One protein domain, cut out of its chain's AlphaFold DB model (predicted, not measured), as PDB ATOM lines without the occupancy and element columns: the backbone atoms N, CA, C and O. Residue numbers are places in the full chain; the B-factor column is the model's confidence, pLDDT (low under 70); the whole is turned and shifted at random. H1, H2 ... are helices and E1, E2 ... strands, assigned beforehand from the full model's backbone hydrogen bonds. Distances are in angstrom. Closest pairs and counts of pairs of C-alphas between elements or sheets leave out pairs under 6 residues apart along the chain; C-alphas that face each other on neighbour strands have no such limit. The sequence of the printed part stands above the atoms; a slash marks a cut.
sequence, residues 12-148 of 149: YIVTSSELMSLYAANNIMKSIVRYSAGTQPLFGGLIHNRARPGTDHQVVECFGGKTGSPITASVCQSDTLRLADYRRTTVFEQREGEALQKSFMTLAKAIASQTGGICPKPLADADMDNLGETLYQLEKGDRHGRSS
ATOM      1  N   TYR A  12     136.482  93.979  70.887       96.38
ATOM      2  CA  TYR A  12     137.631  94.807  70.531       96.38
ATOM      3  C   TYR A  12     138.237  94.304  69.223       96.38
ATOM      4  O   TYR A  12     138.327  93.095  69.001       96.38
ATOM      5  N   ILE A  13     138.649  95.226  68.354       97.56
ATOM      6  CA  ILE A  13     139.295  94.887  67.081       97.56
ATOM      7  C   ILE A  13     140.784  95.191  67.199       97.56
ATOM      8  O   ILE A  13     141.170  96.334  67.442       97.56
ATOM      9  N   VAL A  14     141.620  94.176  66.996       97.00
ATOM     10  CA  VAL A  14     143.069  94.357  66.875       97.00
ATOM     11  C   VAL A  14     143.396  94.751  65.433       97.00
ATOM     12  O   VAL A  14     142.999  94.046  64.509       97.00
ATOM     13  N   THR A  15     144.111  95.859  65.236       96.50
ATOM     14  CA  THR A  15     144.508  96.361  63.905       96.50
ATOM     15  C   THR A  15     145.929  96.915  63.922       96.50
ATOM     16  O   THR A  15     146.400  97.371  64.964       96.50
ATOM     17  N   SER A  16     146.612  96.889  62.778       94.50
ATOM     18  CA  SER A  16     147.858  97.635  62.547       94.50
ATOM     19  C   SER A  16     147.579  98.945  61.797       94.50
ATOM     20  O   SER A  16     146.426  99.257  61.488       94.50
ATOM     21  N   SER A  17     148.639  99.703  61.503       92.44
ATOM     22  CA  SER A  17     148.618 100.875  60.617       92.44
ATOM     23  C   SER A  17     148.552 100.520  59.126       92.44
ATOM     24  O   SER A  17     148.460 101.413  58.289       92.44
ATOM     25  N   GLU A  18     148.589  99.238  58.758       92.44
ATOM     26  CA  GLU A  18     148.488  98.843  57.355       92.44
ATOM     27  C   GLU A  18     147.069  99.058  56.834       92.44
ATOM     28  O   GLU A  18     146.090  98.627  57.451       92.44
ATOM     29  N   LEU A  19     146.954  99.646  55.642       92.88
ATOM     30  CA  LEU A  19     145.664  99.966  55.035       92.88
ATOM     31  C   LEU A  19     144.743  98.735  54.944       92.88
ATOM     32  O   LEU A  19     143.564  98.819  55.274       92.88
ATOM     33  N   MET A  20     145.283  97.564  54.590       94.12
ATOM     34  CA  MET A  20     144.513  96.312  54.544       94.12
ATOM     35  C   MET A  20     143.990  95.877  55.922       94.12
ATOM     36  O   MET A  20     142.870  95.372  56.020       94.12
ATOM     37  N   SER A  21     144.760  96.106  56.993       95.94
ATOM     38  CA  SER A  21     144.314  95.844  58.367       95.94
ATOM     39  C   SER A  21     143.137  96.751  58.736       95.94
ATOM     40  O   SER A  21     142.136  96.273  59.273       95.94
ATOM     41  N   LEU A  22     143.183  98.024  58.323       96.75
ATOM     42  CA  LEU A  22     142.080  98.972  58.501       96.75
ATOM     43  C   LEU A  22     140.834  98.585  57.685       96.75
ATOM     44  O   LEU A  22     139.722  98.669  58.207       96.75
ATOM     45  N   TYR A  23     140.980  98.099  56.444       97.00
ATOM     46  CA  TYR A  23     139.850  97.554  55.670       97.00
ATOM     47  C   TYR A  23     139.207  96.354  56.377       97.00
ATOM     48  O   TYR A  23     137.978  96.274  56.467       97.00
ATOM     49  N   ALA A  24     140.016  95.434  56.910       97.81
ATOM     50  CA  ALA A  24     139.512  94.298  57.674       97.81
ATOM     51  C   ALA A  24     138.771  94.760  58.940       97.81
ATOM     52  O   ALA A  24     137.647  94.315  59.189       97.81
ATOM     53  N   ALA A  25     139.345  95.708  59.688       98.00
ATOM     54  CA  ALA A  25     138.706  96.316  60.849       98.00
ATOM     55  C   ALA A  25     137.361  96.962  60.479       98.00
ATOM     56  O   ALA A  25     136.350  96.689  61.126       98.00
ATOM     57  N   ASN A  26     137.312  97.735  59.390       98.06
ATOM     58  CA  ASN A  26     136.091  98.371  58.900       98.06
ATOM     59  C   ASN A  26     135.007  97.340  58.531       98.06
ATOM     60  O   ASN A  26     133.837  97.490  58.891       98.06
ATOM     61  N   ASN A  27     135.383  96.239  57.877       96.81
ATOM     62  CA  ASN A  27     134.452  95.162  57.528       96.81
ATOM     63  C   ASN A  27     133.905  94.422  58.762       96.81
ATOM     64  O   ASN A  27     132.724  94.049  58.800       96.81
ATOM     65  N   ILE A  28     134.722  94.258  59.804       96.50
ATOM     66  CA  ILE A  28     134.266  93.733  61.095       96.50
ATOM     67  C   ILE A  28     133.300  94.728  61.754       96.50
ATOM     68  O   ILE A  28     132.230  94.312  62.196       96.50
ATOM     69  N   MET A  29     133.588  96.036  61.744       96.25
ATOM     70  CA  MET A  29     132.672  97.058  62.276       96.25
ATOM     71  C   MET A  29     131.307  97.033  61.575       96.25
ATOM     72  O   MET A  29     130.282  97.069  62.257       96.25
ATOM     73  N   LYS A  30     131.263  96.889  60.237       95.12
ATOM     74  CA  LYS A  30     130.005  96.711  59.476       95.12
ATOM     75  C   LYS A  30     129.183  95.540  60.029       95.12
ATOM     76  O   LYS A  30     127.959  95.623  60.130       95.12
ATOM     77  N   SER A  31     129.850  94.454  60.412       92.31
ATOM     78  CA  SER A  31     129.202  93.297  61.034       92.31
ATOM     79  C   SER A  31     128.722  93.614  62.453       92.31
ATOM     80  O   SER A  31     127.568  93.337  62.767       92.31
ATOM     81  N   ILE A  32     129.548  94.254  63.289       91.81
ATOM     82  CA  ILE A  32     129.182  94.636  64.665       91.81
ATOM     83  C   ILE A  32     127.942  95.538  64.688       91.81
ATOM     84  O   ILE A  32     127.046  95.298  65.494       91.81
ATOM     85  N   VAL A  33     127.848  96.527  63.790       92.06
ATOM     86  CA  VAL A  33     126.669  97.407  63.680       92.06
ATOM     87  C   VAL A  33     125.410  96.600  63.365       92.06
ATOM     88  O   VAL A  33     124.386  96.781  64.018       92.06
ATOM     89  N   ARG A  34     125.490  95.654  62.418       89.81
ATOM     90  CA  ARG A  34     124.365  94.768  62.079       89.81
ATOM     91  C   ARG A  34     123.938  93.891  63.257       89.81
ATOM     92  O   ARG A  34     122.746  93.697  63.454       89.81
ATOM     93  N   TYR A  35     124.889  93.379  64.039       85.00
ATOM     94  CA  TYR A  35     124.593  92.551  65.215       85.00
ATOM     95  C   TYR A  35     124.101  93.350  66.422       85.00
ATOM     96  O   TYR A  35     123.347  92.810  67.224       85.00
ATOM     97  N   SER A  36     124.502  94.616  66.540       84.25
ATOM     98  CA  SER A  36     124.066  95.511  67.617       84.25
ATOM     99  C   SER A  36     122.688  96.131  67.342       84.25
ATOM    100  O   SER A  36     122.132  96.807  68.205       84.25
ATOM    101  N   ALA A  37     122.122  95.930  66.145       77.81
ATOM    102  CA  ALA A  37     120.819  96.468  65.772       77.81
ATOM    103  C   ALA A  37     119.711  95.875  66.664       77.81
ATOM    104  O   ALA A  37     119.379  94.694  66.573       77.81
ATOM    105  N   GLY A  38     119.142  96.710  67.537       71.81
ATOM    106  CA  GLY A  38     118.114  96.302  68.501       71.81
ATOM    107  C   GLY A  38     118.654  95.756  69.830       71.81
ATOM    108  O   GLY A  38     117.862  95.292  70.650       71.81
ATOM    109  N   THR A  39     119.967  95.821  70.074       78.69
ATOM    110  CA  THR A  39     120.594  95.495  71.365       78.69
ATOM    111  C   THR A  39     121.504  96.630  71.840       78.69
ATOM    112  O   THR A  39     121.660  97.645  71.165       78.69
ATOM    113  N   GLN A  40     122.118  96.467  73.017       81.44
ATOM    114  CA  GLN A  40     123.186  97.366  73.452       81.44
ATOM    115  C   GLN A  40     124.361  97.315  72.459       81.44
ATOM    116  O   GLN A  40     124.624  96.240  71.900       81.44
ATOM    117  N   PRO A  41     125.058  98.442  72.222       86.50
ATOM    118  CA  PRO A  41     126.233  98.446  71.366       86.50
ATOM    119  C   PRO A  41     127.313  97.528  71.939       86.50
ATOM    120  O   PRO A  41     127.561  97.534  73.142       86.50
ATOM    121  N   LEU A  42     127.956  96.751  71.067       90.06
ATOM    122  CA  LEU A  42     128.949  95.748  71.465       90.06
ATOM    123  C   LEU A  42     130.393  96.219  71.285       90.06
ATOM    124  O   LEU A  42     131.311  95.543  71.725       90.06
ATOM    125  N   PHE A  43     130.649  97.321  70.586       94.56
ATOM    126  CA  PHE A  43     132.021  97.666  70.221       94.56
ATOM    127  C   PHE A  43     132.761  98.344  71.379       94.56
ATOM    128  O   PHE A  43     132.337  99.386  71.870       94.56
ATOM    129  N   GLY A  44     133.874  97.753  71.803       94.25
ATOM    130  CA  GLY A  44     134.719  98.260  72.878       94.25
ATOM    131  C   GLY A  44     135.726  99.309  72.403       94.25
ATOM    132  O   GLY A  44     135.922 100.325  73.063       94.25
ATOM    133  N   GLY A  45     136.330  99.089  71.234       96.31
ATOM    134  CA  GLY A  45     137.351  99.969  70.672       96.31
ATOM    135  C   GLY A  45     138.382  99.228  69.823       96.31
ATOM    136  O   GLY A  45     138.267  98.029  69.544       96.31
ATOM    137  N   LEU A  46     139.401  99.971  69.403       97.44
ATOM    138  CA  LEU A  46     140.547  99.478  68.650       97.44
ATOM    139  C   LEU A  46     141.709  99.158  69.593       97.44
ATOM    140  O   LEU A  46     142.046  99.939  70.480       97.44
ATOM    141  N   ILE A  47     142.373  98.034  69.357       97.00
ATOM    142  CA  ILE A  47     143.666  97.710  69.958       97.00
ATOM    143  C   ILE A  47     144.701  97.819  68.847       97.00
ATOM    144  O   ILE A  47     144.711  97.028  67.904       97.00
ATOM    145  N   HIS A  48     145.574  98.815  68.942       95.06
ATOM    146  CA  HIS A  48     146.600  99.025  67.936       95.06
ATOM    147  C   HIS A  48     147.778  98.071  68.188       95.06
ATOM    148  O   HIS A  48     148.548  98.243  69.136       95.06
ATOM    149  N   ASN A  49     147.912  97.061  67.328       92.81
ATOM    150  CA  ASN A  49     149.088  96.203  67.248       92.81
ATOM    151  C   ASN A  49     150.164  96.909  66.421       92.81
ATOM    152  O   ASN A  49     150.111  96.945  65.190       92.81
ATOM    153  N   ARG A  50     151.112  97.524  67.118       87.69
ATOM    154  CA  ARG A  50     152.054  98.473  66.544       87.69
ATOM    155  C   ARG A  50     153.336  97.752  66.150       87.69
ATOM    156  O   ARG A  50     154.060  97.262  67.017       87.69
ATOM    157  N   ALA A  51     153.636  97.721  64.855       79.06
ATOM    158  CA  ALA A  51     154.845  97.079  64.347       79.06
ATOM    159  C   ALA A  51     156.110  97.870  64.716       79.06
ATOM    160  O   ALA A  51     157.102  97.276  65.135       79.06
ATOM    161  N   ARG A  52     156.086  99.208  64.601       69.19
ATOM    162  CA  ARG A  52     157.255 100.057  64.878       69.19
ATOM    163  C   ARG A  52     156.919 101.238  65.800       69.19
ATOM    164  O   ARG A  52     155.817 101.783  65.745       69.19
ATOM    165  N   PRO A  53     157.851 101.677  66.664       64.06
ATOM    166  CA  PRO A  53     157.718 102.957  67.358       64.06
ATOM    167  C   PRO A  53     157.741 104.110  66.333       64.06
ATOM    168  O   PRO A  53     158.720 104.241  65.601       64.06
ATOM    169  N   GLY A  54     156.689 104.937  66.256       66.88
ATOM    170  CA  GLY A  54     156.642 106.083  65.333       66.88
ATOM    171  C   GLY A  54     155.251 106.436  64.782       66.88
ATOM    172  O   GLY A  54     154.249 106.319  65.488       66.88
ATOM    173  N   THR A  55     155.234 106.878  63.516       63.31
ATOM    174  CA  THR A  55     154.108 107.422  62.711       63.31
ATOM    175  C   THR A  55     152.870 106.545  62.643       63.31
ATOM    176  O   THR A  55     151.767 107.044  62.437       63.31
ATOM    177  N   ASP A  56     153.038 105.248  62.868       77.56
ATOM    178  CA  ASP A  56     151.989 104.238  62.775       77.56
ATOM    179  C   ASP A  56     150.789 104.560  63.683       77.56
ATOM    180  O   ASP A  56     149.661 104.166  63.398       77.56
ATOM    181  N   HIS A  57     151.003 105.299  64.782       86.38
ATOM    182  CA  HIS A  57     149.922 105.682  65.693       86.38
ATOM    183  C   HIS A  57     148.929 106.663  65.056       86.38
ATOM    184  O   HIS A  57     147.723 106.448  65.166       86.38
ATOM    185  N   GLN A  58     149.420 107.667  64.324       89.69
ATOM    186  CA  GLN A  58     148.580 108.692  63.690       89.69
ATOM    187  C   GLN A  58     147.652 108.098  62.625       89.69
ATOM    188  O   GLN A  58     146.529 108.564  62.437       89.69
ATOM    189  N   VAL A  59     148.100 107.036  61.950       92.38
ATOM    190  CA  VAL A  59     147.302 106.312  60.954       92.38
ATOM    191  C   VAL A  59     146.053 105.704  61.596       92.38
ATOM    192  O   VAL A  59     144.932 105.911  61.123       92.38
ATOM    193  N   VAL A  60     146.234 104.994  62.713       94.06
ATOM    194  CA  VAL A  60     145.123 104.363  63.437       94.06
ATOM    195  C   VAL A  60     144.256 105.412  64.136       94.06
ATOM    196  O   VAL A  60     143.039 105.246  64.179       94.06
ATOM    197  N   GLU A  61     144.832 106.518  64.617       94.12
ATOM    198  CA  GLU A  61     144.066 107.651  65.160       94.12
ATOM    199  C   GLU A  61     143.175 108.301  64.099       94.12
ATOM    200  O   GLU A  61     142.007 108.576  64.369       94.12
ATOM    201  N   CYS A  62     143.680 108.496  62.876       94.62
ATOM    202  CA  CYS A  62     142.900 109.044  61.770       94.62
ATOM    203  C   CYS A  62     141.696 108.147  61.440       94.62
ATOM    204  O   CYS A  62     140.558 108.623  61.340       94.62
ATOM    205  N   PHE A  63     141.925 106.835  61.334       96.62
ATOM    206  CA  PHE A  63     140.858 105.857  61.126       96.62
ATOM    207  C   PHE A  63     139.862 105.824  62.296       96.62
ATOM    208  O   PHE A  63     138.645 105.836  62.087       96.62
ATOM    209  N   GLY A  64     140.367 105.834  63.532       96.69
ATOM    210  CA  GLY A  64     139.562 105.885  64.747       96.69
ATOM    211  C   GLY A  64     138.673 107.126  64.799       96.69
ATOM    212  O   GLY A  64     137.470 107.017  65.018       96.69
ATOM    213  N   GLY A  65     139.220 108.300  64.481       96.56
ATOM    214  CA  GLY A  65     138.477 109.558  64.424       96.56
ATOM    215  C   GLY A  65     137.355 109.544  63.386       96.56
ATOM    216  O   GLY A  65     136.226 109.922  63.697       96.56
ATOM    217  N   LYS A  66     137.622 109.039  62.173       96.38
ATOM    218  CA  LYS A  66     136.603 108.932  61.112       96.38
ATOM    219  C   LYS A  66     135.488 107.941  61.452       96.38
ATOM    220  O   LYS A  66     134.335 108.177  61.101       96.38
ATOM    221  N   THR A  67     135.817 106.854  62.148       97.00
ATOM    222  CA  THR A  67     134.850 105.808  62.518       97.00
ATOM    223  C   THR A  67     134.199 106.021  63.887       97.00
ATOM    224  O   THR A  67     133.293 105.273  64.253       97.00
ATOM    225  N   GLY A  68     134.628 107.023  64.661       95.62
ATOM    226  CA  GLY A  68     134.207 107.194  66.056       95.62
ATOM    227  C   GLY A  68     134.684 106.062  66.974       95.62
ATOM    228  O   GLY A  68     134.019 105.744  67.957       95.62
ATOM    229  N   SER A  69     135.808 105.429  66.633       96.12
ATOM    230  CA  SER A  69     136.363 104.264  67.320       96.12
ATOM    231  C   SER A  69     137.579 104.660  68.161       96.12
ATOM    232  O   SER A  69     138.619 104.989  67.587       96.12
ATOM    233  N   PRO A  70     137.506 104.620  69.504       94.62
ATOM    234  CA  PRO A  70     138.649 104.960  70.342       94.62
ATOM    235  C   PRO A  70     139.730 103.878  70.274       94.62
ATOM    236  O   PRO A  70     139.430 102.690  70.139       94.62
ATOM    237  N   ILE A  71     140.990 104.283  70.427       95.38
ATOM    238  CA  ILE A  71     142.112 103.360  70.615       95.38
ATOM    239  C   ILE A  71     142.226 103.058  72.110       95.38
ATOM    240  O   ILE A  71     142.643 103.908  72.891       95.38
ATOM    241  N   THR A  72     141.865 101.844  72.516       95.06
ATOM    242  CA  THR A  72     141.892 101.400  73.919       95.06
ATOM    243  C   THR A  72     143.319 101.210  74.424       95.06
ATOM    244  O   THR A  72     143.637 101.556  75.558       95.06
ATOM    245  N   ALA A  73     144.197 100.656  73.586       93.31
ATOM    246  CA  ALA A  73     145.623 100.570  73.872       93.31
ATOM    247  C   ALA A  73     146.434 100.439  72.584       93.31
ATOM    248  O   ALA A  73     145.918 100.073  71.527       93.31
ATOM    249  N   SER A  74     147.734 100.696  72.696       91.88
ATOM    250  CA  SER A  74     148.706 100.438  71.637       91.88
ATOM    251  C   SER A  74     149.834  99.565  72.168       91.88
ATOM    252  O   SER A  74     150.633 100.019  72.986       91.88
ATOM    253  N   VAL A  75     149.937  98.336  71.672       90.56
ATOM    254  CA  VAL A  75     150.964  97.371  72.081       90.56
ATOM    255  C   VAL A  75     152.051  97.339  71.015       90.56
ATOM    256  O   VAL A  75     151.760  97.085  69.851       90.56
ATOM    257  N   CYS A  76     153.293  97.646  71.393       88.38
ATOM    258  CA  CYS A  76     154.433  97.583  70.479       88.38
ATOM    259  C   CYS A  76     154.912  96.147  70.284       88.38
ATOM    260  O   CYS A  76     154.932  95.354  71.230       88.38
ATOM    261  N   GLN A  77     155.411  95.858  69.086       86.62
ATOM    262  CA  GLN A  77     156.235  94.686  68.850       86.62
ATOM    263  C   GLN A  77     157.466  94.708  69.770       86.62
ATOM    264  O   GLN A  77     158.046  95.757  70.056       86.62
ATOM    265  N   SER A  78     157.854  93.532  70.255       88.81
ATOM    266  CA  SER A  78     158.982  93.350  71.165       88.81
ATOM    267  C   SER A  78     159.594  91.973  70.951       88.81
ATOM    268  O   SER A  78     158.876  91.000  70.705       88.81
ATOM    269  N   ASP A  79     160.913  91.878  71.100       90.44
ATOM    270  CA  ASP A  79     161.612  90.596  71.069       90.44
ATOM    271  C   ASP A  79     161.136  89.674  72.192       90.44
ATOM    272  O   ASP A  79     160.967  88.482  71.954       90.44
ATOM    273  N   THR A  80     160.805  90.210  73.371       91.94
ATOM    274  CA  THR A  80     160.243  89.410  74.467       91.94
ATOM    275  C   THR A  80     158.928  88.743  74.065       91.94
ATOM    276  O   THR A  80     158.727  87.572  74.373       91.94
ATOM    277  N   LEU A  81     158.049  89.451  73.341       91.06
ATOM    278  CA  LEU A  81     156.791  88.879  72.849       91.06
ATOM    279  C   LEU A  81     157.053  87.741  71.859       91.06
ATOM    280  O   LEU A  81     156.460  86.674  71.974       91.06
ATOM    281  N   ARG A  82     157.978  87.960  70.917       91.94
ATOM    282  CA  ARG A  82     158.350  86.973  69.894       91.94
ATOM    283  C   ARG A  82     159.016  85.735  70.505       91.94
ATOM    284  O   ARG A  82     158.708  84.615  70.121       91.94
ATOM    285  N   LEU A  83     159.906  85.924  71.478       93.38
ATOM    286  CA  LEU A  83     160.574  84.829  72.187       93.38
ATOM    287  C   LEU A  83     159.606  84.039  73.079       93.38
ATOM    288  O   LEU A  83     159.727  82.816  73.167       93.38
ATOM    289  N   ALA A  84     158.639  84.711  73.712       93.88
ATOM    290  CA  ALA A  84     157.584  84.049  74.476       93.88
ATOM    291  C   ALA A  84     156.705  83.166  73.573       93.88
ATOM    292  O   ALA A  84     156.437  82.015  73.929       93.88
ATOM    293  N   ASP A  85     156.350  83.664  72.383       93.06
ATOM    294  CA  ASP A  85     155.593  82.927  71.363       93.06
ATOM    295  C   ASP A  85     156.332  81.660  70.899       93.06
ATOM    296  O   ASP A  85     155.771  80.564  70.927       93.06
ATOM    297  N   TYR A  86     157.638  81.755  70.614       95.00
ATOM    298  CA  TYR A  86     158.465  80.586  70.264       95.00
ATOM    299  C   TYR A  86     158.483  79.515  71.361       95.00
ATOM    300  O   TYR A  86     158.606  78.323  71.077       95.00
ATOM    301  N   ARG A  87     158.349  79.935  72.622       95.00
ATOM    302  CA  ARG A  87     158.271  79.046  73.786       95.00
ATOM    303  C   ARG A  87     156.850  78.590  74.119       95.00
ATOM    304  O   ARG A  87     156.698  77.803  75.046       95.00
ATOM    305  N   ARG A  88     155.830  79.033  73.374       95.38
ATOM    306  CA  ARG A  88     154.401  78.793  73.658       95.38
ATOM    307  C   ARG A  88     153.994  79.252  75.060       95.38
ATOM    308  O   ARG A  88     153.237  78.581  75.753       95.38
ATOM    309  N   THR A  89     154.525  80.397  75.461       94.94
ATOM    310  CA  THR A  89     154.287  81.029  76.764       94.94
ATOM    311  C   THR A  89     153.847  82.470  76.562       94.94
ATOM    312  O   THR A  89     154.027  83.056  75.496       94.94
ATOM    313  N   THR A  90     153.286  83.068  77.600       93.94
ATOM    314  CA  THR A  90     152.938  84.485  77.629       93.94
ATOM    315  C   THR A  90     154.120  85.334  78.094       93.94
ATOM    316  O   THR A  90     155.068  84.855  78.716       93.94
ATOM    317  N   VAL A  91     154.048  86.643  77.845       93.25
ATOM    318  CA  VAL A  91     155.047  87.608  78.341       93.25
ATOM    319  C   VAL A  91     155.127  87.604  79.874       93.25
ATOM    320  O   VAL A  91     156.182  87.887  80.430       93.25
ATOM    321  N   PHE A  92     154.040  87.258  80.570       94.31
ATOM    322  CA  PHE A  92     154.000  87.190  82.036       94.31
ATOM    323  C   PHE A  92     154.785  86.007  82.618       94.31
ATOM    324  O   PHE A  92     155.126  86.025  83.795       94.31
ATOM    325  N   GLU A  93     155.102  85.002  81.802       93.19
ATOM    326  CA  GLU A  93     155.926  83.854  82.197       93.19
ATOM    327  C   GLU A  93     157.417  84.077  81.892       93.19
ATOM    328  O   GLU A  93     158.267  83.274  82.282       93.19
ATOM    329  N   GLN A  94     157.760  85.169  81.203       87.38
ATOM    330  CA  GLN A  94     159.145  85.556  80.948       87.38
ATOM    331  C   GLN A  94     159.713  86.369  82.117       87.38
ATOM    332  O   GLN A  94     159.011  87.146  82.764       87.38
ATOM    333  N   ARG A  95     161.023  86.224  82.361       86.19
ATOM    334  CA  ARG A  95     161.755  87.049  83.342       86.19
ATOM    335  C   ARG A  95     161.956  88.491  82.873       86.19
ATOM    336  O   ARG A  95     162.077  89.391  83.693       86.19
ATOM    337  N   GLU A  96     162.023  88.691  81.562       86.38
ATOM    338  CA  GLU A  96     162.197  89.992  80.918       86.38
ATOM    339  C   GLU A  96     160.851  90.504  80.380       86.38
ATOM    340  O   GLU A  96     159.916  89.726  80.196       86.38
ATOM    341  N   GLY A  97     160.750  91.807  80.088       86.38
ATOM    342  CA  GLY A  97     159.564  92.389  79.441       86.38
ATOM    343  C   GLY A  97     158.618  93.177  80.343       86.38
ATOM    344  O   GLY A  97     157.458  93.353  79.974       86.38
ATOM    345  N   GLU A  98     159.084  93.701  81.480       91.06
ATOM    346  CA  GLU A  98     158.263  94.476  82.427       91.06
ATOM    347  C   GLU A  98     157.464  95.609  81.749       91.06
ATOM    348  O   GLU A  98     156.287  95.813  82.041       91.06
ATOM    349  N   ALA A  99     158.061  96.323  80.788       89.69
ATOM    350  CA  ALA A  99     157.373  97.381  80.038       89.69
ATOM    351  C   ALA A  99     156.190  96.851  79.202       89.69
ATOM    352  O   ALA A  99     155.128  97.479  79.127       89.69
ATOM    353  N   LEU A 100     156.353  95.672  78.595       91.00
ATOM    354  CA  LEU A 100     155.309  95.028  77.805       91.00
ATOM    355  C   LEU A 100     154.222  94.429  78.706       91.00
ATOM    356  O   LEU A 100     153.039  94.613  78.430       91.00
ATOM    357  N   GLN A 101     154.604  93.803  79.823       93.94
ATOM    358  CA  GLN A 101     153.673  93.337  80.858       93.94
ATOM    359  C   GLN A 101     152.823  94.497  81.389       93.94
ATOM    360  O   GLN A 101     151.599  94.398  81.419       93.94
ATOM    361  N   LYS A 102     153.446  95.639  81.722       92.50
ATOM    362  CA  LYS A 102     152.738  96.866  82.124       92.50
ATOM    363  C   LYS A 102     151.759  97.333  81.045       92.50
ATOM    364  O   LYS A 102     150.626  97.663  81.374       92.50
ATOM    365  N   SER A 103     152.153  97.301  79.770       91.56
ATOM    366  CA  SER A 103     151.274  97.667  78.648       91.56
ATOM    367  C   SER A 103     150.046  96.753  78.545       91.56
ATOM    368  O   SER A 103     148.925  97.248  78.414       91.56
ATOM    369  N   PHE A 104     150.224  95.433  78.678       94.56
ATOM    370  CA  PHE A 104     149.110  94.480  78.719       94.56
ATOM    371  C   PHE A 104     148.229  94.657  79.957       94.56
ATOM    372  O   PHE A 104     147.010  94.570  79.844       94.56
ATOM    373  N   MET A 105     148.805  94.961  81.123       95.31
ATOM    374  CA  MET A 105     148.028  95.242  82.333       95.31
ATOM    375  C   MET A 105     147.207  96.527  82.211       95.31
ATOM    376  O   MET A 105     146.074  96.571  82.684       95.31
ATOM    377  N   THR A 106     147.741  97.561  81.560       94.06
ATOM    378  CA  THR A 106     146.985  98.780  81.244       94.06
ATOM    379  C   THR A 106     145.818  98.472  80.310       94.06
ATOM    380  O   THR A 106     144.700  98.894  80.591       94.06
ATOM    381  N   LEU A 107     146.043  97.677  79.256       95.19
ATOM    382  CA  LEU A 107     144.976  97.217  78.361       95.19
ATOM    383  C   LEU A 107     143.913  96.399  79.114       95.19
ATOM    384  O   LEU A 107     142.724  96.670  78.978       95.19
ATOM    385  N   ALA A 108     144.326  95.439  79.944       95.69
ATOM    386  CA  ALA A 108     143.413  94.612  80.728       95.69
ATOM    387  C   ALA A 108     142.544  95.460  81.670       95.69
ATOM    388  O   ALA A 108     141.337  95.243  81.753       95.69
ATOM    389  N   LYS A 109     143.136  96.464  82.332       95.50
ATOM    390  CA  LYS A 109     142.400  97.418  83.172       95.50
ATOM    391  C   LYS A 109     141.411  98.251  82.361       95.50
ATOM    392  O   LYS A 109     140.280  98.401  82.803       95.50
ATOM    393  N   ALA A 110     141.818  98.753  81.193       93.56
ATOM    394  CA  ALA A 110     140.953  99.550  80.326       93.56
ATOM    395  C   ALA A 110     139.734  98.753  79.835       93.56
ATOM    396  O   ALA A 110     138.621  99.270  79.869       93.56
ATOM    397  N   ILE A 111     139.929  97.486  79.452       94.06
ATOM    398  CA  ILE A 111     138.832  96.577  79.086       94.06
ATOM    399  C   ILE A 111     137.926  96.323  80.298       94.06
ATOM    400  O   ILE A 111     136.713  96.467  80.205       94.06
ATOM    401  N   ALA A 112     138.505  95.990  81.456       93.12
ATOM    402  CA  ALA A 112     137.735  95.660  82.655       93.12
ATOM    403  C   ALA A 112     136.935  96.846  83.224       93.12
ATOM    404  O   ALA A 112     135.894  96.634  83.842       93.12
ATOM    405  N   SER A 113     137.408  98.085  83.048       92.06
ATOM    406  CA  SER A 113     136.720  99.281  83.546       92.06
ATOM    407  C   SER A 113     135.687  99.852  82.572       92.06
ATOM    408  O   SER A 113     134.938 100.754  82.947       92.06
ATOM    409  N   GLN A 114     135.660  99.395  81.319       88.75
ATOM    410  CA  GLN A 114     134.747  99.929  80.319       88.75
ATOM    411  C   GLN A 114     133.332  99.387  80.531       88.75
ATOM    412  O   GLN A 114     133.092  98.184  80.479       88.75
ATOM    413  N   THR A 115     132.371 100.291  80.711       83.56
ATOM    414  CA  THR A 115     130.953  99.944  80.858       83.56
ATOM    415  C   THR A 115     130.183 100.324  79.599       83.56
ATOM    416  O   THR A 115     130.264 101.453  79.117       83.56
ATOM    417  N   GLY A 116     129.440  99.362  79.048       82.88
ATOM    418  CA  GLY A 116     128.731  99.529  77.777       82.88
ATOM    419  C   GLY A 116     129.658  99.528  76.557       82.88
ATOM    420  O   GLY A 116     130.885  99.504  76.670       82.88
ATOM    421  N   GLY A 117     129.061  99.505  75.370       85.75
ATOM    422  CA  GLY A 117     129.787  99.617  74.111       85.75
ATOM    423  C   GLY A 117     129.469 100.909  73.372       85.75
ATOM    424  O   GLY A 117     128.575 101.678  73.729       85.75
ATOM    425  N   ILE A 118     130.201 101.114  72.291       91.12
ATOM    426  CA  ILE A 118     130.109 102.255  71.389       91.12
ATOM    427  C   ILE A 118     129.453 101.773  70.091       91.12
ATOM    428  O   ILE A 118     129.556 100.603  69.723       91.12
ATOM    429  N   CYS A 119     128.750 102.655  69.385       91.44
ATOM    430  CA  CYS A 119     128.291 102.363  68.029       91.44
ATOM    431  C   CYS A 119     129.326 102.919  67.038       91.44
ATOM    432  O   CYS A 119     129.382 104.142  66.873       91.44
ATOM    433  N   PRO A 120     130.175 102.075  66.417       94.75
ATOM    434  CA  PRO A 120     131.125 102.555  65.426       94.75
ATOM    435  C   PRO A 120     130.378 103.010  64.172       94.75
ATOM    436  O   PRO A 120     129.260 102.569  63.894       94.75
ATOM    437  N   LYS A 121     131.025 103.866  63.384       96.81
ATOM    438  CA  LYS A 121     130.554 104.339  62.080       96.81
ATOM    439  C   LYS A 121     131.474 103.777  60.995       96.81
ATOM    440  O   LYS A 121     132.462 104.424  60.655       96.81
ATOM    441  N   PRO A 122     131.210 102.559  60.488       96.94
ATOM    442  CA  PRO A 122     132.012 101.991  59.418       96.94
ATOM    443  C   PRO A 122     131.967 102.891  58.183       96.94
ATOM    444  O   PRO A 122     130.909 103.411  57.826       96.94
ATOM    445  N   LEU A 123     133.108 103.035  57.522       97.62
ATOM    446  CA  LEU A 123     133.254 103.826  56.308       97.62
ATOM    447  C   LEU A 123     132.714 103.060  55.095       97.62
ATOM    448  O   LEU A 123     132.837 101.827  55.016       97.62
ATOM    449  N   ALA A 124     132.128 103.791  54.145       97.06
ATOM    450  CA  ALA A 124     131.833 103.254  52.823       97.06
ATOM    451  C   ALA A 124     133.139 102.981  52.061       97.06
ATOM    452  O   ALA A 124     134.203 103.469  52.436       97.06
ATOM    453  N   ASP A 125     133.068 102.205  50.983       93.62
ATOM    454  CA  ASP A 125     134.280 101.790  50.270       93.62
ATOM    455  C   ASP A 125     135.006 103.002  49.648       93.62
ATOM    456  O   ASP A 125     136.210 103.143  49.825       93.62
ATOM    457  N   ALA A 126     134.264 103.970  49.096       94.69
ATOM    458  CA  ALA A 126     134.832 105.240  48.628       94.69
ATOM    459  C   ALA A 126     135.498 106.067  49.752       94.69
ATOM    460  O   ALA A 126     136.510 106.726  49.533       94.69
ATOM    461  N   ASP A 127     134.959 106.027  50.976       96.06
ATOM    462  CA  ASP A 127     135.548 106.728  52.124       96.06
ATOM    463  C   ASP A 127     136.816 106.037  52.636       96.06
ATOM    464  O   ASP A 127     137.715 106.699  53.157       96.06
ATOM    465  N   MET A 128     136.904 104.714  52.477       96.19
ATOM    466  CA  MET A 128     138.132 103.965  52.734       96.19
ATOM    467  C   MET A 128     139.218 104.300  51.708       96.19
ATOM    468  O   MET A 128     140.372 104.474  52.092       96.19
ATOM    469  N   ASP A 129     138.854 104.467  50.435       92.50
ATOM    470  CA  ASP A 129     139.798 104.895  49.397       92.50
ATOM    471  C   ASP A 129     140.316 106.318  49.688       92.50
ATOM    472  O   ASP A 129     141.523 106.570  49.669       92.50
ATOM    473  N   ASN A 130     139.421 107.232  50.091       94.62
ATOM    474  CA  ASN A 130     139.779 108.585  50.538       94.62
ATOM    475  C   ASN A 130     140.673 108.586  51.790       94.62
ATOM    476  O   ASN A 130     141.552 109.443  51.943       94.62
ATOM    477  N   LEU A 131     140.453 107.645  52.713       93.88
ATOM    478  CA  LEU A 131     141.352 107.435  53.843       93.88
ATOM    479  C   LEU A 131     142.738 107.023  53.341       93.88
ATOM    480  O   LEU A 131     143.714 107.613  53.792       93.88
ATOM    481  N   GLY A 132     142.832 106.092  52.389       91.75
ATOM    482  CA  GLY A 132     144.099 105.691  51.772       91.75
ATOM    483  C   GLY A 132     144.904 106.882  51.242       91.75
ATOM    484  O   GLY A 132     146.079 107.025  51.579       91.75
ATOM    485  N   GLU A 133     144.256 107.792  50.512       92.19
ATOM    486  CA  GLU A 133     144.899 109.020  50.022       92.19
ATOM    487  C   GLU A 133     145.326 109.953  51.169       92.19
ATOM    488  O   GLU A 133     146.436 110.485  51.173       92.19
ATOM    489  N   THR A 134     144.486 110.107  52.198       91.31
ATOM    490  CA  THR A 134     144.827 110.910  53.388       91.31
ATOM    491  C   THR A 134     146.088 110.375  54.075       91.31
ATOM    492  O   THR A 134     146.979 111.144  54.440       91.31
ATOM    493  N   LEU A 135     146.179 109.053  54.236       90.69
ATOM    494  CA  LEU A 135     147.322 108.390  54.860       90.69
ATOM    495  C   LEU A 135     148.592 108.534  54.013       90.69
ATOM    496  O   LEU A 135     149.660 108.800  54.560       90.69
ATOM    497  N   TYR A 136     148.473 108.447  52.685       89.75
ATOM    498  CA  TYR A 136     149.590 108.691  51.773       89.75
ATOM    499  C   TYR A 136     150.192 110.094  51.961       89.75
ATOM    500  O   TYR A 136     151.415 110.238  52.067       89.75
ATOM    501  N   GLN A 137     149.351 111.127  52.072       88.50
ATOM    502  CA  GLN A 137     149.822 112.496  52.303       88.50
ATOM    503  C   GLN A 137     150.472 112.666  53.683       88.50
ATOM    504  O   GLN A 137     151.508 113.326  53.784       88.50
ATOM    505  N   LEU A 138     149.921 112.034  54.728       84.25
ATOM    506  CA  LEU A 138     150.503 112.045  56.077       84.25
ATOM    507  C   LEU A 138     151.918 111.451  56.086       84.25
ATOM    508  O   LEU A 138     152.856 112.083  56.572       84.25
ATOM    509  N   GLU A 139     152.110 110.278  55.480       81.38
ATOM    510  CA  GLU A 139     153.427 109.634  55.425       81.38
ATOM    511  C   GLU A 139     154.431 110.376  54.536       81.38
ATOM    512  O   GLU A 139     155.644 110.346  54.777       81.38
ATOM    513  N   LYS A 140     153.961 111.031  53.470       82.19
ATOM    514  CA  LYS A 140     154.824 111.851  52.614       82.19
ATOM    515  C   LYS A 140     155.263 113.127  53.336       82.19
ATOM    516  O   LYS A 140     156.439 113.483  53.243       82.19
ATOM    517  N   GLY A 141     154.354 113.782  54.057       73.44
ATOM    518  CA  GLY A 141     154.640 114.978  54.850       73.44
ATOM    519  C   GLY A 141     155.659 114.716  55.959       73.44
ATOM    520  O   GLY A 141     156.633 115.458  56.081       73.44
ATOM    521  N   ASP A 142     155.511 113.606  56.691       66.50
ATOM    522  CA  ASP A 142     156.419 113.271  57.796       66.50
ATOM    523  C   ASP A 142     157.842 112.927  57.309       66.50
ATOM    524  O   ASP A 142     158.838 113.252  57.958       66.50
ATOM    525  N   ARG A 143     157.968 112.346  56.106       61.88
ATOM    526  CA  ARG A 143     159.275 112.106  55.469       61.88
ATOM    527  C   ARG A 143     159.993 113.391  55.057       61.88
ATOM    528  O   ARG A 143     161.210 113.451  55.190       61.88
ATOM    529  N   HIS A 144     159.271 114.418  54.605       57.97
ATOM    530  CA  HIS A 144     159.889 115.703  54.250       57.97
ATOM    531  C   HIS A 144     160.325 116.495  55.491       57.97
ATOM    532  O   HIS A 144     161.353 117.162  55.442       57.97
ATOM    533  N   GLY A 145     159.615 116.368  56.619       53.78
ATOM    534  CA  GLY A 145     160.011 116.995  57.887       53.78
ATOM    535  C   GLY A 145     161.263 116.380  58.532       53.78
ATOM    536  O   GLY A 145     162.021 117.086  59.189       53.78
ATOM    537  N   ARG A 146     161.523 115.082  58.320       53.47
ATOM    538  CA  ARG A 146     162.685 114.375  58.900       53.47
ATOM    539  C   ARG A 146     163.980 114.484  58.093       53.47
ATOM    540  O   ARG A 146     165.033 114.162  58.628       53.47
ATOM    541  N   SER A 147     163.930 114.927  56.836       48.91
ATOM    542  CA  SER A 147     165.125 115.137  55.997       48.91
ATOM    543  C   SER A 147     165.726 116.548  56.111       48.91
ATOM    544  O   SER A 147     166.631 116.882  55.354       48.91
ATOM    545  N   SER A 148     165.227 117.387  57.026       45.28
ATOM    546  CA  SER A 148     165.698 118.766  57.248       45.28
ATOM    547  C   SER A 148     166.335 118.996  58.628       45.28
ATOM    548  O   SER A 148     166.409 120.139  59.077       45.28
TER     549      SER A 148
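What this domain is: This is residues 12 to 148 of the 149 residues of the protein "Nitrogenase iron protein" of bioreactor metagenome (UniProt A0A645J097). A small parallel sheet of three strands is the core, with H1 and H2 over one face and H4 over the other. The longest helix, H5, runs past H1 and H2 on their side away from the sheet, and its end sticks out with residues 143 to 148, while H3 sits off the sheet beyond the end of E3. The printed part has 137 residues with five named helices and three named strands, in the order E1 H1 E2 H2 E3 H3 H4 H5; the sheet order is E1 E2 E3, and the class is mostly helix. The whole is only just compact, close to loose, with a radius of gyration of the C-alphas of 16.7 A, and flat, with spans of 51 by 47 by 24 A.

Where its parts are: E1 is residues 12 to 15, 9.7 A, beginning at C-alpha 12 (137.631, 94.807, 70.531). E2 is residues 43 to 50, 20.4 A, and E3 residues 71 to 76, 13.6 A. H1 is residues 19 to 36, 25.4 A; H2 is residues 56 to 67, 17.2 A; H3 is residues 79 to 86, 10.5 A. H4 is residues 98 to 113, 22.1 A, and H5 residues 125 to 146, 32.2 A, ending at C-alpha 146 (162.685, 114.375, 58.900).

How they stand to each other: E1 and E2 are parallel at 27 degrees, with N 47 and O 13 2.8 A apart, within hydrogen-bond range. E2 and E3 are parallel at 22 degrees, with N 50 and O 75 within range at 2.8 A. E1, H1, E2 and E2, H2, E3 are strand-helix-strand units, parallel neighbour strands joined through a helix, each with a right-handed crossover. H1 and H2 lie on the same face and H4 on the opposite face, three layers with the sheet between helices. H4, at a height over the sheet of 8.9 A, runs along the strands over E3; the closest C-alphas, of Ala 73 and Leu 107, are 5.6 A apart. H1, H2 and H5 form a bundle, helices running alongside one another. H2 and H5 are close but not clearly touching, Val 59 and Leu 135 having the closest C-alphas at 6.4 A, at a shallow tilt of 32 degrees, opposite ways. H3 is not on the sheet but near H4. Every O i to N i+4 pair is within range in H1, H3, H4 and H5, and 7 of 8 in H2.

The domain as a whole: The farthest C-alphas, of Gly 38 and Ser 148, are 53.8 A apart. The printed part has no cut. The links H3 to H4 and H4 to H5 are long. Residues 52 to 55 and 142 to 148 have pLDDT under 70.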